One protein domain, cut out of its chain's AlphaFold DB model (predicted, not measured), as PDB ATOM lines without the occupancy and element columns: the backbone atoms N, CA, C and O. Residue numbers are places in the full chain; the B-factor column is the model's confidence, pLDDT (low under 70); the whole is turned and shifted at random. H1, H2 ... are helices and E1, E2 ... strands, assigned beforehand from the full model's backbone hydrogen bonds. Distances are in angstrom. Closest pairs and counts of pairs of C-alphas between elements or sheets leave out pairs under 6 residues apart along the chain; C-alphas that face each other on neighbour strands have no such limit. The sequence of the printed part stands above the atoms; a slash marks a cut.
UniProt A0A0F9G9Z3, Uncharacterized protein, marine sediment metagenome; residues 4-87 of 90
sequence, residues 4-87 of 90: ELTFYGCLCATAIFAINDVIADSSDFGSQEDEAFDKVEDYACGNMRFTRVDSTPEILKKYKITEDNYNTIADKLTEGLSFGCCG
ATOM      1  N   GLU A   4     -14.470   9.394  10.286       94.81
ATOM      2  CA  GLU A   4     -15.073   9.075   9.000       94.81
ATOM      3  C   GLU A   4     -16.037  10.198   8.640       94.81
ATOM      4  O   GLU A   4     -17.045  10.404   9.315       94.81
ATOM      5  N   LEU A   5     -15.712  10.961   7.599       92.69
ATOM      6  CA  LEU A   5     -16.522  12.086   7.150       92.69
ATOM      7  C   LEU A   5     -16.598  12.088   5.627       92.69
ATOM      8  O   LEU A   5     -15.592  12.265   4.944       92.69
ATOM      9  N   THR A   6     -17.803  11.892   5.106       90.19
ATOM     10  CA  THR A   6     -18.118  11.975   3.679       90.19
ATOM     11  C   THR A   6     -19.368  12.822   3.513       90.19
ATOM     12  O   THR A   6     -20.333  12.648   4.252       90.19
ATOM     13  N   PHE A   7     -19.369  13.721   2.536       86.31
ATOM     14  CA  PHE A   7     -20.526  14.547   2.197       86.31
ATOM     15  C   PHE A   7     -21.332  13.894   1.073       86.31
ATOM     16  O   PHE A   7     -20.770  13.188   0.230       86.31
ATOM     17  N   TYR A   8     -22.647  14.105   1.057       78.38
ATOM     18  CA  TYR A   8     -23.456  13.697  -0.090       78.38
ATOM     19  C   TYR A   8     -23.072  14.500  -1.340       78.38
ATOM     20  O   TYR A   8     -22.622  15.637  -1.250       78.38
ATOM     21  N   GLY A   9     -23.289  13.917  -2.525       64.88
ATOM     22  CA  GLY A   9     -23.078  14.615  -3.802       64.88
ATOM     23  C   GLY A   9     -23.963  15.860  -3.965       64.88
ATOM     24  O   GLY A   9     -23.568  16.806  -4.640       64.88
ATOM     25  N   CYS A  10     -25.122  15.884  -3.299       61.34
ATOM     26  CA  CYS A  10     -25.853  17.099  -2.950       61.34
ATOM     27  C   CYS A  10     -25.403  17.537  -1.544       61.34
ATOM     28  O   CYS A  10     -25.806  16.967  -0.536       61.34
ATOM     29  N   LEU A  11     -24.498  18.513  -1.490       63.03
ATOM     30  CA  LEU A  11     -23.628  18.860  -0.352       63.03
ATOM     31  C   LEU A  11     -24.341  19.476   0.878       63.03
ATOM     32  O   LEU A  11     -23.715  20.118   1.715       63.03
ATOM     33  N   CYS A  12     -25.653  19.282   1.020       72.50
ATOM     34  CA  CYS A  12     -26.462  19.803   2.128       72.50
ATOM     35  C   CYS A  12     -26.414  18.923   3.383       72.50
ATOM     36  O   CYS A  12     -27.052  19.248   4.375       72.50
ATOM     37  N   ALA A  13     -25.734  17.777   3.332       79.00
ATOM     38  CA  ALA A  13     -25.674  16.836   4.441       79.00
ATOM     39  C   ALA A  13     -24.444  15.925   4.349       79.00
ATOM     40  O   ALA A  13     -23.833  15.741   3.289       79.00
ATOM     41  N   THR A  14     -24.104  15.305   5.474       85.62
ATOM     42  CA  THR A  14     -23.087  14.258   5.549       85.62
ATOM     43  C   THR A  14     -23.692  12.899   5.184       85.62
ATOM     44  O   THR A  14     -24.745  12.510   5.684       85.62
ATOM     45  N   ALA A  15     -23.025  12.168   4.293       87.12
ATOM     46  CA  ALA A  15     -23.373  10.792   3.939       87.12
ATOM     47  C   ALA A  15     -22.909   9.801   5.002       87.12
ATOM     48  O   ALA A  15     -23.625   8.870   5.364       87.12
ATOM     49  N   ILE A  16     -21.700  10.027   5.508       91.12
ATOM     50  CA  ILE A  16     -21.113   9.284   6.616       91.12
ATOM     51  C   ILE A  16     -20.504  10.328   7.533       91.12
ATOM     52  O   ILE A  16     -19.717  11.160   7.079       91.12
ATOM     53  N   PHE A  17     -20.872  10.287   8.809       94.12
ATOM     54  CA  PHE A  17     -20.209  11.072   9.833       94.12
ATOM     55  C   PHE A  17     -20.103  10.248  11.112       94.12
ATOM     56  O   PHE A  17     -21.100   9.987  11.784       94.12
ATOM     57  N   ALA A  18     -18.891   9.802  11.424       95.69
ATOM     58  CA  ALA A  18     -18.593   9.061  12.639       95.69
ATOM     59  C   ALA A  18     -17.268   9.525  13.248       95.69
ATOM     60  O   ALA A  18     -16.293   9.795  12.542       95.69
ATOM     61  N   ILE A  19     -17.239   9.617  14.577       96.31
ATOM     62  CA  ILE A  19     -16.070  10.018  15.359       96.31
ATOM     63  C   ILE A  19     -15.810   8.931  16.394       96.31
ATOM     64  O   ILE A  19     -16.644   8.708  17.272       96.31
ATOM     65  N   ASN A  20     -14.650   8.274  16.314       94.31
ATOM     66  CA  ASN A  20     -14.271   7.158  17.188       94.31
ATOM     67  C   ASN A  20     -15.401   6.104  17.315       94.31
ATOM     68  O   ASN A  20     -15.849   5.813  18.427       94.31
ATOM     69  N   ASP A  21     -15.902   5.605  16.177       92.25
ATOM     70  CA  ASP A  21     -17.013   4.637  16.045       92.25
ATOM     71  C   ASP A  21     -18.399   5.110  16.518       92.25
ATOM     72  O   ASP A  21     -19.368   4.346  16.513       92.25
ATOM     73  N   VAL A  22     -18.537   6.373  16.926       94.38
ATOM     74  CA  VAL A  22     -19.827   6.959  17.300       94.38
ATOM     75  C   VAL A  22     -20.387   7.722  16.109       94.38
ATOM     76  O   VAL A  22     -19.753   8.663  15.634       94.38
ATOM     77  N   ILE A  23     -21.590   7.351  15.657       93.94
ATOM     78  CA  ILE A  23     -22.326   8.114  14.638       93.94
ATOM     79  C   ILE A  23     -22.551   9.531  15.170       93.94
ATOM     80  O   ILE A  23     -23.112   9.715  16.255       93.94
ATOM     81  N   ALA A  24     -22.080  10.510  14.407       93.50
ATOM     82  CA  ALA A  24     -22.097  11.915  14.762       93.50
ATOM     83  C   ALA A  24     -23.114  12.681  13.915       93.50
ATOM     84  O   ALA A  24     -23.405  12.320  12.775       93.50
ATOM     85  N   ASP A  25     -23.634  13.760  14.486       91.75
ATOM     86  CA  ASP A  25     -24.561  14.666  13.821       91.75
ATOM     87  C   ASP A  25     -23.898  16.041  13.693       91.75
ATOM     88  O   ASP A  25     -23.277  16.526  14.642       91.75
ATOM     89  N   SER A  26     -23.996  16.676  12.524       91.31
ATOM     90  CA  SER A  26     -23.435  18.016  12.308       91.31
ATOM     91  C   SER A  26     -24.068  19.069  13.221       91.31
ATOM     92  O   SER A  26     -23.412  20.061  13.529       91.31
ATOM     93  N   SER A  27     -25.292  18.834  13.709       91.56
ATOM     94  CA  SER A  27     -25.972  19.704  14.676       91.56
ATOM     95  C   SER A  27     -25.266  19.803  16.032       91.56
ATOM     96  O   SER A  27     -25.406  20.812  16.719       91.56
ATOM     97  N   ASP A  28     -24.434  18.820  16.399       93.25
ATOM     98  CA  ASP A  28     -23.589  18.896  17.603       93.25
ATOM     99  C   ASP A  28     -22.406  19.874  17.439       93.25
ATOM    100  O   ASP A  28     -21.717  20.209  18.408       93.25
ATOM    101  N   PHE A  29     -22.140  20.308  16.204       94.06
ATOM    102  CA  PHE A  29     -21.017  21.172  15.842       94.06
ATOM    103  C   PHE A  29     -21.454  22.555  15.355       94.06
ATOM    104  O   PHE A  29     -20.619  23.454  15.264       94.06
ATOM    105  N   GLY A  30     -22.733  22.745  15.034       92.94
ATOM    106  CA  GLY A  30     -23.242  23.985  14.460       92.94
ATOM    107  C   GLY A  30     -24.627  23.840  13.845       92.94
ATOM    108  O   GLY A  30     -25.263  22.799  13.956       92.94
ATOM    109  N   SER A  31     -25.096  24.881  13.169       90.38
ATOM    110  CA  SER A  31     -26.334  24.853  12.385       90.38
ATOM    111  C   SER A  31     -26.058  25.176  10.923       90.38
ATOM    112  O   SER A  31     -25.079  25.845  10.594       90.38
ATOM    113  N   GLN A  32     -26.920  24.689  10.033       87.94
ATOM    114  CA  GLN A  32     -26.876  25.023   8.614       87.94
ATOM    115  C   GLN A  32     -28.130  25.804   8.236       87.94
ATOM    116  O   GLN A  32     -29.241  25.368   8.541       87.94
ATOM    117  N   GLU A  33     -27.952  26.941   7.571       83.38
ATOM    118  CA  GLU A  33     -29.042  27.834   7.179       83.38
ATOM    119  C   GLU A  33     -28.849  28.324   5.739       83.38
ATOM    120  O   GLU A  33     -27.721  28.431   5.249       83.38
ATOM    121  N   ASP A  34     -29.962  28.606   5.059       81.00
ATOM    122  CA  ASP A  34     -29.965  29.270   3.757       81.00
ATOM    123  C   ASP A  34     -30.047  30.788   3.962       81.00
ATOM    124  O   ASP A  34     -31.115  31.341   4.232       81.00
ATOM    125  N   GLU A  35     -28.913  31.476   3.834       78.38
ATOM    126  CA  GLU A  35     -28.837  32.926   4.048       78.38
ATOM    127  C   GLU A  35     -29.442  33.752   2.888       78.38
ATOM    128  O   GLU A  35     -29.491  34.981   2.979       78.38
ATOM    129  N   ALA A  36     -29.865  33.124   1.782       72.62
ATOM    130  CA  ALA A  36     -30.363  33.821   0.589       72.62
ATOM    131  C   ALA A  36     -31.594  33.154  -0.052       72.62
ATOM    132  O   ALA A  36     -31.818  33.305  -1.256       72.62
ATOM    133  N   PHE A  37     -32.396  32.445   0.746       66.56
ATOM    134  CA  PHE A  37     -33.604  31.748   0.292       66.56
ATOM    135  C   PHE A  37     -34.606  32.677  -0.423       66.56
ATOM    136  O   PHE A  37     -35.298  32.269  -1.348       66.56
ATOM    137  N   ASP A  38     -34.661  33.954  -0.037       65.88
ATOM    138  CA  ASP A  38     -35.559  34.969  -0.604       65.88
ATOM    139  C   ASP A  38     -35.126  35.498  -1.986       65.88
ATOM    140  O   ASP A  38     -35.856  36.270  -2.612       65.88
ATOM    141  N   LYS A  39     -33.935  35.114  -2.460       64.19
ATOM    142  CA  LYS A  39     -33.318  35.609  -3.703       64.19
ATOM    143  C   LYS A  39     -33.156  34.541  -4.777       64.19
ATOM    144  O   LYS A  39     -32.568  34.833  -5.821       64.19
ATOM    145  N   VAL A  40     -33.643  33.332  -4.532       66.88
ATOM    146  CA  VAL A  40     -33.544  32.204  -5.460       66.88
ATOM    147  C   VAL A  40     -34.910  31.745  -5.947       66.88
ATOM    148  O   VAL A  40     -35.938  32.097  -5.376       66.88
ATOM    149  N   GLU A  41     -34.913  31.034  -7.075       63.66
ATOM    150  CA  GLU A  41     -36.130  30.467  -7.656       63.66
ATOM    151  C   GLU A  41     -36.794  29.484  -6.683       63.66
ATOM    152  O   GLU A  41     -36.125  28.895  -5.830       63.66
ATOM    153  N   ASP A  42     -38.108  29.290  -6.830       63.03
ATOM    154  CA  ASP A  42     -38.840  28.299  -6.043       63.03
ATOM    155  C   ASP A  42     -38.102  26.945  -6.098       63.03
ATOM    156  O   ASP A  42     -37.775  26.452  -7.179       63.03
ATOM    157  N   TYR A  43     -37.850  26.351  -4.924       63.44
ATOM    158  CA  TYR A  43     -37.160  25.061  -4.727       63.44
ATOM    159  C   TYR A  43     -35.636  25.046  -4.965       63.44
ATOM    160  O   TYR A  43     -35.008  23.993  -4.838       63.44
ATOM    161  N   ALA A  44     -35.003  26.191  -5.232       65.88
ATOM    162  CA  ALA A  44     -33.545  26.298  -5.231       65.88
ATOM    163  C   ALA A  44     -33.008  26.643  -3.832       65.88
ATOM    164  O   ALA A  44     -33.633  27.377  -3.069       65.88
ATOM    165  N   CYS A  45     -31.826  26.122  -3.497       71.62
ATOM    166  CA  CYS A  45     -31.090  26.573  -2.319       71.62
ATOM    167  C   CYS A  45     -30.320  27.852  -2.663       71.62
ATOM    168  O   CYS A  45     -29.626  27.894  -3.681       71.62
ATOM    169  N   GLY A  46     -30.421  28.866  -1.809       73.69
ATOM    170  CA  GLY A  46     -29.773  30.165  -1.931       73.69
ATOM    171  C   GLY A  46     -28.293  30.137  -1.596       73.69
ATOM    172  O   GLY A  46     -27.465  29.839  -2.446       73.69
ATOM    173  N   ASN A  47     -27.929  30.520  -0.380       78.56
ATOM    174  CA  ASN A  47     -26.550  30.476   0.093       78.56
ATOM    175  C   ASN A  47     -26.490  29.595   1.335       78.56
ATOM    176  O   ASN A  47     -26.556  30.097   2.458       78.56
ATOM    177  N   MET A  48     -26.385  28.283   1.121       83.00
ATOM    178  CA  MET A  48     -26.247  27.320   2.207       83.00
ATOM    179  C   MET A  48     -24.925  27.543   2.925       83.00
ATOM    180  O   MET A  48     -23.848  27.402   2.331       83.00
ATOM    181  N   ARG A  49     -25.021  27.862   4.213       87.38
ATOM    182  CA  ARG A  49     -23.875  28.114   5.075       87.38
ATOM    183  C   ARG A  49     -24.005  27.335   6.369       87.38
ATOM    184  O   ARG A  49     -25.061  27.322   6.996       87.38
ATOM    185  N   PHE A  50     -22.908  26.715   6.778       90.19
ATOM    186  CA  PHE A  50     -22.783  26.099   8.087       90.19
ATOM    187  C   PHE A  50     -22.099  27.064   9.057       90.19
ATOM    188  O   PHE A  50     -21.007  27.572   8.789       90.19
ATOM    189  N   THR A  51     -22.744  27.308  10.191       91.50
ATOM    190  CA  THR A  51     -22.245  28.145  11.280       91.50
ATOM    191  C   THR A  51     -21.921  27.251  12.462       91.50
ATOM    192  O   THR A  51     -22.817  26.721  13.119       91.50
ATOM    193  N   ARG A  52     -20.627  27.082  12.741       93.81
ATOM    194  CA  ARG A  52     -20.180  26.320  13.908       93.81
ATOM    195  C   ARG A  52     -20.537  27.012  15.224       93.81
ATOM    196  O   ARG A  52     -20.600  28.241  15.282       93.81
ATOM    197  N   VAL A  53     -20.678  26.224  16.281       94.00
ATOM    198  CA  VAL A  53     -20.792  26.699  17.667       94.00
ATOM    199  C   VAL A  53     -19.562  26.288  18.475       94.00
ATOM    200  O   VAL A  53     -18.761  25.468  18.028       94.00
ATOM    201  N   ASP A  54     -19.391  26.880  19.655       92.81
ATOM    202  CA  ASP A  54     -18.312  26.492  20.562       92.81
ATOM    203  C   ASP A  54     -18.553  25.086  21.128       92.81
ATOM    204  O   ASP A  54     -19.689  24.683  21.401       92.81
ATOM    205  N   SER A  55     -17.469  24.339  21.348       93.31
ATOM    206  CA  SER A  55     -17.557  23.002  21.929       93.31
ATOM    207  C   SER A  55     -18.118  23.043  23.346       93.31
ATOM    208  O   SER A  55     -17.701  23.872  24.156       93.31
ATOM    209  N   THR A  56     -18.968  22.075  23.690       94.19
ATOM    210  CA  THR A  56     -19.392  21.862  25.078       94.19
ATOM    211  C   THR A  56     -18.704  20.637  25.690       94.19
ATOM    212  O   THR A  56     -18.379  19.679  24.974       94.19
ATOM    213  N   PRO A  57     -18.509  20.598  27.024       95.12
ATOM    214  CA  PRO A  57     -17.947  19.429  27.697       95.12
ATOM    215  C   PRO A  57     -18.727  18.134  27.432       95.12
ATOM    216  O   PRO A  57     -18.125  17.057  27.399       95.12
ATOM    217  N   GLU A  58     -20.049  18.208  27.226       95.31
ATOM    218  CA  GLU A  58     -20.859  17.035  26.885       95.31
ATOM    219  C   GLU A  58     -20.469  16.453  25.527       95.31
ATOM    220  O   GLU A  58     -20.302  15.237  25.425       95.31
ATOM    221  N   ILE A  59     -20.281  17.297  24.509       95.31
ATOM    222  CA  ILE A  59     -19.920  16.859  23.155       95.31
ATOM    223  C   ILE A  59     -18.501  16.287  23.117       95.31
ATOM    224  O   ILE A  59     -18.284  15.199  22.575       95.31
ATOM    225  N   LEU A  60     -17.545  16.950  23.773       95.25
ATOM    226  CA  LEU A  60     -16.174  16.444  23.888       95.25
ATOM    227  C   LEU A  60     -16.144  15.058  24.544       95.25
ATOM    228  O   LEU A  60     -15.450  14.149  24.080       95.25
ATOM    229  N   LYS A  61     -16.955  14.862  25.589       96.06
ATOM    230  CA  LYS A  61     -17.088  13.575  26.280       96.06
ATOM    231  C   LYS A  61     -17.832  12.529  25.445       96.06
ATOM    232  O   LYS A  61     -17.404  11.375  25.446       96.06
ATOM    233  N   LYS A  62     -18.906  12.910  24.743       95.00
ATOM    234  CA  LYS A  62     -19.715  12.036  23.870       95.00
ATOM    235  C   LYS A  62     -18.834  11.353  22.827       95.00
ATOM    236  O   LYS A  62     -18.899  10.136  22.681       95.00
ATOM    237  N   TYR A  63     -17.961  12.127  22.187       95.81
ATOM    238  CA  TYR A  63     -17.084  11.645  21.121       95.81
ATOM    239  C   TYR A  63     -15.674  11.268  21.587       95.81
ATOM    240  O   TYR A  63     -14.889  10.750  20.798       95.81
ATOM    241  N   LYS A  64     -15.338  11.484  22.867       96.00
ATOM    242  CA  LYS A  64     -13.996  11.253  23.439       96.00
ATOM    243  C   LYS A  64     -12.903  12.005  22.667       96.00
ATOM    244  O   LYS A  64     -11.865  11.441  22.316       96.00
ATOM    245  N   ILE A  65     -13.154  13.280  22.388       96.19
ATOM    246  CA  ILE A  65     -12.254  14.167  21.644       96.19
ATOM    247  C   ILE A  65     -11.804  15.352  22.504       96.19
ATOM    248  O   ILE A  65     -12.389  15.652  23.540       96.19
ATOM    249  N   THR A  66     -10.732  16.009  22.070       96.38
ATOM    250  CA  THR A  66     -10.242  17.272  22.630       96.38
ATOM    251  C   THR A  66     -10.889  18.458  21.912       96.38
ATOM    252  O   THR A  66     -11.462  18.288  20.835       96.38
ATOM    253  N   GLU A  67     -10.751  19.662  22.468       95.38
ATOM    254  CA  GLU A  67     -11.189  20.900  21.805       95.38
ATOM    255  C   GLU A  67     -10.513  21.092  20.440       95.38
ATOM    256  O   GLU A  67     -11.185  21.388  19.460       95.38
ATOM    257  N   ASP A  68      -9.210  20.814  20.320       96.12
ATOM    258  CA  ASP A  68      -8.496  20.905  19.034       96.12
ATOM    259  C   ASP A  68      -9.081  19.972  17.961       96.12
ATOM    260  O   ASP A  68      -9.229  20.343  16.793       96.12
ATOM    261  N   ASN A  69      -9.450  18.752  18.363       95.75
ATOM    262  CA  ASN A  69     -10.109  17.795  17.479       95.75
ATOM    263  C   ASN A  69     -11.504  18.288  17.081       95.75
ATOM    264  O   ASN A  69     -11.863  18.197  15.909       95.75
ATOM    265  N   TYR A  70     -12.268  18.833  18.034       96.25
ATOM    266  CA  TYR A  70     -13.575  19.430  17.765       96.25
ATOM    267  C   TYR A  70     -13.463  20.571  16.753       96.25
ATOM    268  O   TYR A  70     -14.174  20.562  15.751       96.25
ATOM    269  N   ASN A  71     -12.528  21.499  16.963       94.94
ATOM    270  CA  ASN A  71     -12.300  22.634  16.071       94.94
ATOM    271  C   ASN A  71     -11.953  22.164  14.656       94.94
ATOM    272  O   ASN A  71     -12.549  22.630  13.691       94.94
ATOM    273  N   THR A  72     -11.082  21.158  14.543       95.50
ATOM    274  CA  THR A  72     -10.720  20.555  13.251       95.50
ATOM    275  C   THR A  72     -11.931  19.935  12.540       95.50
ATOM    276  O   THR A  72     -12.051  20.038  11.319       95.50
ATOM    277  N   ILE A  73     -12.831  19.274  13.274       94.88
ATOM    278  CA  ILE A  73     -14.068  18.709  12.710       94.88
ATOM    279  C   ILE A  73     -15.021  19.827  12.279       94.88
ATOM    280  O   ILE A  73     -15.535  19.787  11.164       94.88
ATOM    281  N   ALA A  74     -15.231  20.833  13.129       94.50
ATOM    282  CA  ALA A  74     -16.106  21.962  12.842       94.50
ATOM    283  C   ALA A  74     -15.629  22.763  11.617       94.50
ATOM    284  O   ALA A  74     -16.453  23.172  10.800       94.50
ATOM    285  N   ASP A  75     -14.315  22.934  11.441       93.62
ATOM    286  CA  ASP A  75     -13.733  23.558  10.245       93.62
ATOM    287  C   ASP A  75     -14.044  22.735   8.985       93.62
ATOM    288  O   ASP A  75     -14.546  23.275   8.002       93.62
ATOM    289  N   LYS A  76     -13.862  21.407   9.036       92.81
ATOM    290  CA  LYS A  76     -14.200  20.508   7.915       92.81
ATOM    291  C   LYS A  76     -15.687  20.527   7.569       92.81
ATOM    292  O   LYS A  76     -16.037  20.490   6.392       92.81
ATOM    293  N   LEU A  77     -16.564  20.568   8.572       92.19
ATOM    294  CA  LEU A  77     -18.009  20.697   8.363       92.19
ATOM    295  C   LEU A  77     -18.356  22.055   7.753       92.19
ATOM    296  O   LEU A  77     -19.165  22.114   6.835       92.19
ATOM    297  N   THR A  78     -17.701  23.126   8.201       90.69
ATOM    298  CA  THR A  78     -17.881  24.465   7.632       90.69
ATOM    299  C   THR A  78     -17.497  24.485   6.155       90.69
ATOM    300  O   THR A  78     -18.268  24.988   5.343       90.69
ATOM    301  N   GLU A  79     -16.360  23.894   5.787       88.00
ATOM    302  CA  GLU A  79     -15.907  23.797   4.393       88.00
ATOM    303  C   GLU A  79     -16.815  22.906   3.531       88.00
ATOM    304  O   GLU A  79     -17.095  23.244   2.384       88.00
ATOM    305  N   GLY A  80     -17.276  21.771   4.066       86.25
ATOM    306  CA  GLY A  80     -18.036  20.783   3.295       86.25
ATOM    307  C   GLY A  80     -19.538  21.051   3.187       86.25
ATOM    308  O   GLY A  80     -20.147  20.648   2.199       86.25
ATOM    309  N   LEU A  81     -20.132  21.733   4.172       86.12
ATOM    310  CA  LEU A  81     -21.566  22.055   4.215       86.12
ATOM    311  C   LEU A  81     -21.872  23.505   3.790       86.12
ATOM    312  O   LEU A  81     -23.041  23.852   3.614       86.12
ATOM    313  N   SER A  82     -20.854  24.352   3.590       81.06
ATOM    314  CA  SER A  82     -21.017  25.715   3.051       81.06
ATOM    315  C   SER A  82     -20.681  25.762   1.557       81.06
ATOM    316  O   SER A  82     -19.599  26.197   1.166       81.06
ATOM    317  N   PHE A  83     -21.595  25.299   0.705       74.19
ATOM    318  CA  PHE A  83     -21.386  25.221  -0.753       74.19
ATOM    319  C   PHE A  83     -22.190  26.268  -1.547       74.19
ATOM    320  O   PHE A  83     -22.096  26.315  -2.775       74.19
ATOM    321  N   GLY A  84     -22.951  27.131  -0.867       70.12
ATOM    322  CA  GLY A  84     -23.690  28.223  -1.495       70.12
ATOM    323  C   GLY A  84     -24.981  27.768  -2.179       70.12
ATOM    324  O   GLY A  84     -25.865  27.226  -1.519       70.12
ATOM    325  N   CYS A  85     -25.103  28.026  -3.484       64.88
ATOM    326  CA  CYS A  85     -26.326  27.790  -4.258       64.88
ATOM    327  C   CYS A  85     -26.298  26.429  -4.951       64.88
ATOM    328  O   CYS A  85     -25.339  26.111  -5.661       64.88
ATOM    329  N   CYS A  86     -27.369  25.641  -4.813       67.62
ATOM    330  CA  CYS A  86     -27.606  24.500  -5.694       67.62
ATOM    331  C   CYS A  86     -29.048  24.481  -6.210       67.62
ATOM    332  O   CYS A  86     -30.009  24.661  -5.469       67.62
ATOM    333  N   GLY A  87     -29.189  24.211  -7.508       57.44
ATOM    334  CA  GLY A  87     -30.477  23.957  -8.159       57.44
ATOM    335  C   GLY A  87     -30.829  22.469  -8.218       57.44
ATOM    336  O   GLY A  87     -31.465  22.047  -9.172       57.44
TER     337      GLY A  87
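This is residues 4 to 87 of the 90 residues of an uncharacterized protein of marine sediment metagenome (UniProt A0A0F9G9Z3). One helix, H2, runs along one face of a narrow three-stranded sheet, E3 E4 E5, and a separate hairpin, E1 and E2, runs lengthwise along H2 as well, the three parts making an elongated body. The short helix H1 is at one end of it, and the loop of residues 35 to 44 with E5 is at the other. The printed part has 84 residues, with five named strands and two named helices in the order E1 E2 E3 E4 H1 H2 E5, a mix of helices and strands; the sheet E3 E4 E5 and the pair E1 E2 are antiparallel. It is only just compact, close to loose, with a radius of gyration of the C-alphas of 13.8 A and spans of 43 by 23 by 15 A.

In the larger sheet E4, residues 45 to 52, is the inner strand, and its pairing is staggered: residues 48 to 52 pair with E3, residues 30 to 34, and residues 45 to 48 with E5, residues 84 to 86. E3 and E4 form a hairpin at 163 degrees, with N 51 and O 31 2.8 A apart, within hydrogen-bond range. E4 and E5 stand at 139 degrees, with N 48 and O 84 2.9 A apart. H2, residues 67 to 81, is on this sheet at a height of 6.4 A, making two layers, a helix on one face of a sheet. It is only just over E4, with 3 of its 15 C-alphas falling there, and runs along it at 2 degrees on the local plane; their closest C-alphas, of Phe 50 and Thr 78, are 5.2 A apart. E1, residues 4 to 7, and E2, residues 14 to 19, form a hairpin at 162 degrees, with N 6 and O 16 2.8 A apart. The closest C-alphas of E1 and H2, of Phe 7 and Gly 80, are 6.8 A apart. E1 and E4 are apart. H1, residues 57 to 63, is not on the larger sheet; it is close to H2 but not clearly touching, with C-alphas 60 and 67 7.0 A apart, and about perpendicular at 71 degrees, only just beyond steep. In H1 and H2 every O i to N i+4 pair is within hydrogen-bond range.

E4 measures 19.6 A from C-alpha 45 at (-31.090, 26.573, -2.319) to C-alpha 52, and H2 20.5 A from C-alpha 67 at (-11.189, 20.900, 21.805) to C-alpha 81. E3 measures 13.7 A and E2 12.8 A. E1 begins at C-alpha 4 at (-15.073, 9.075, 9.000).

The C-alphas farthest apart, of Glu 41 and Lys 64, are 42.7 A apart. The printed part has no cut and no long link. The mean pLDDT of the printed part is 85.5; residues 9 to 11, 37 to 44 and 85 to 87 are under 70.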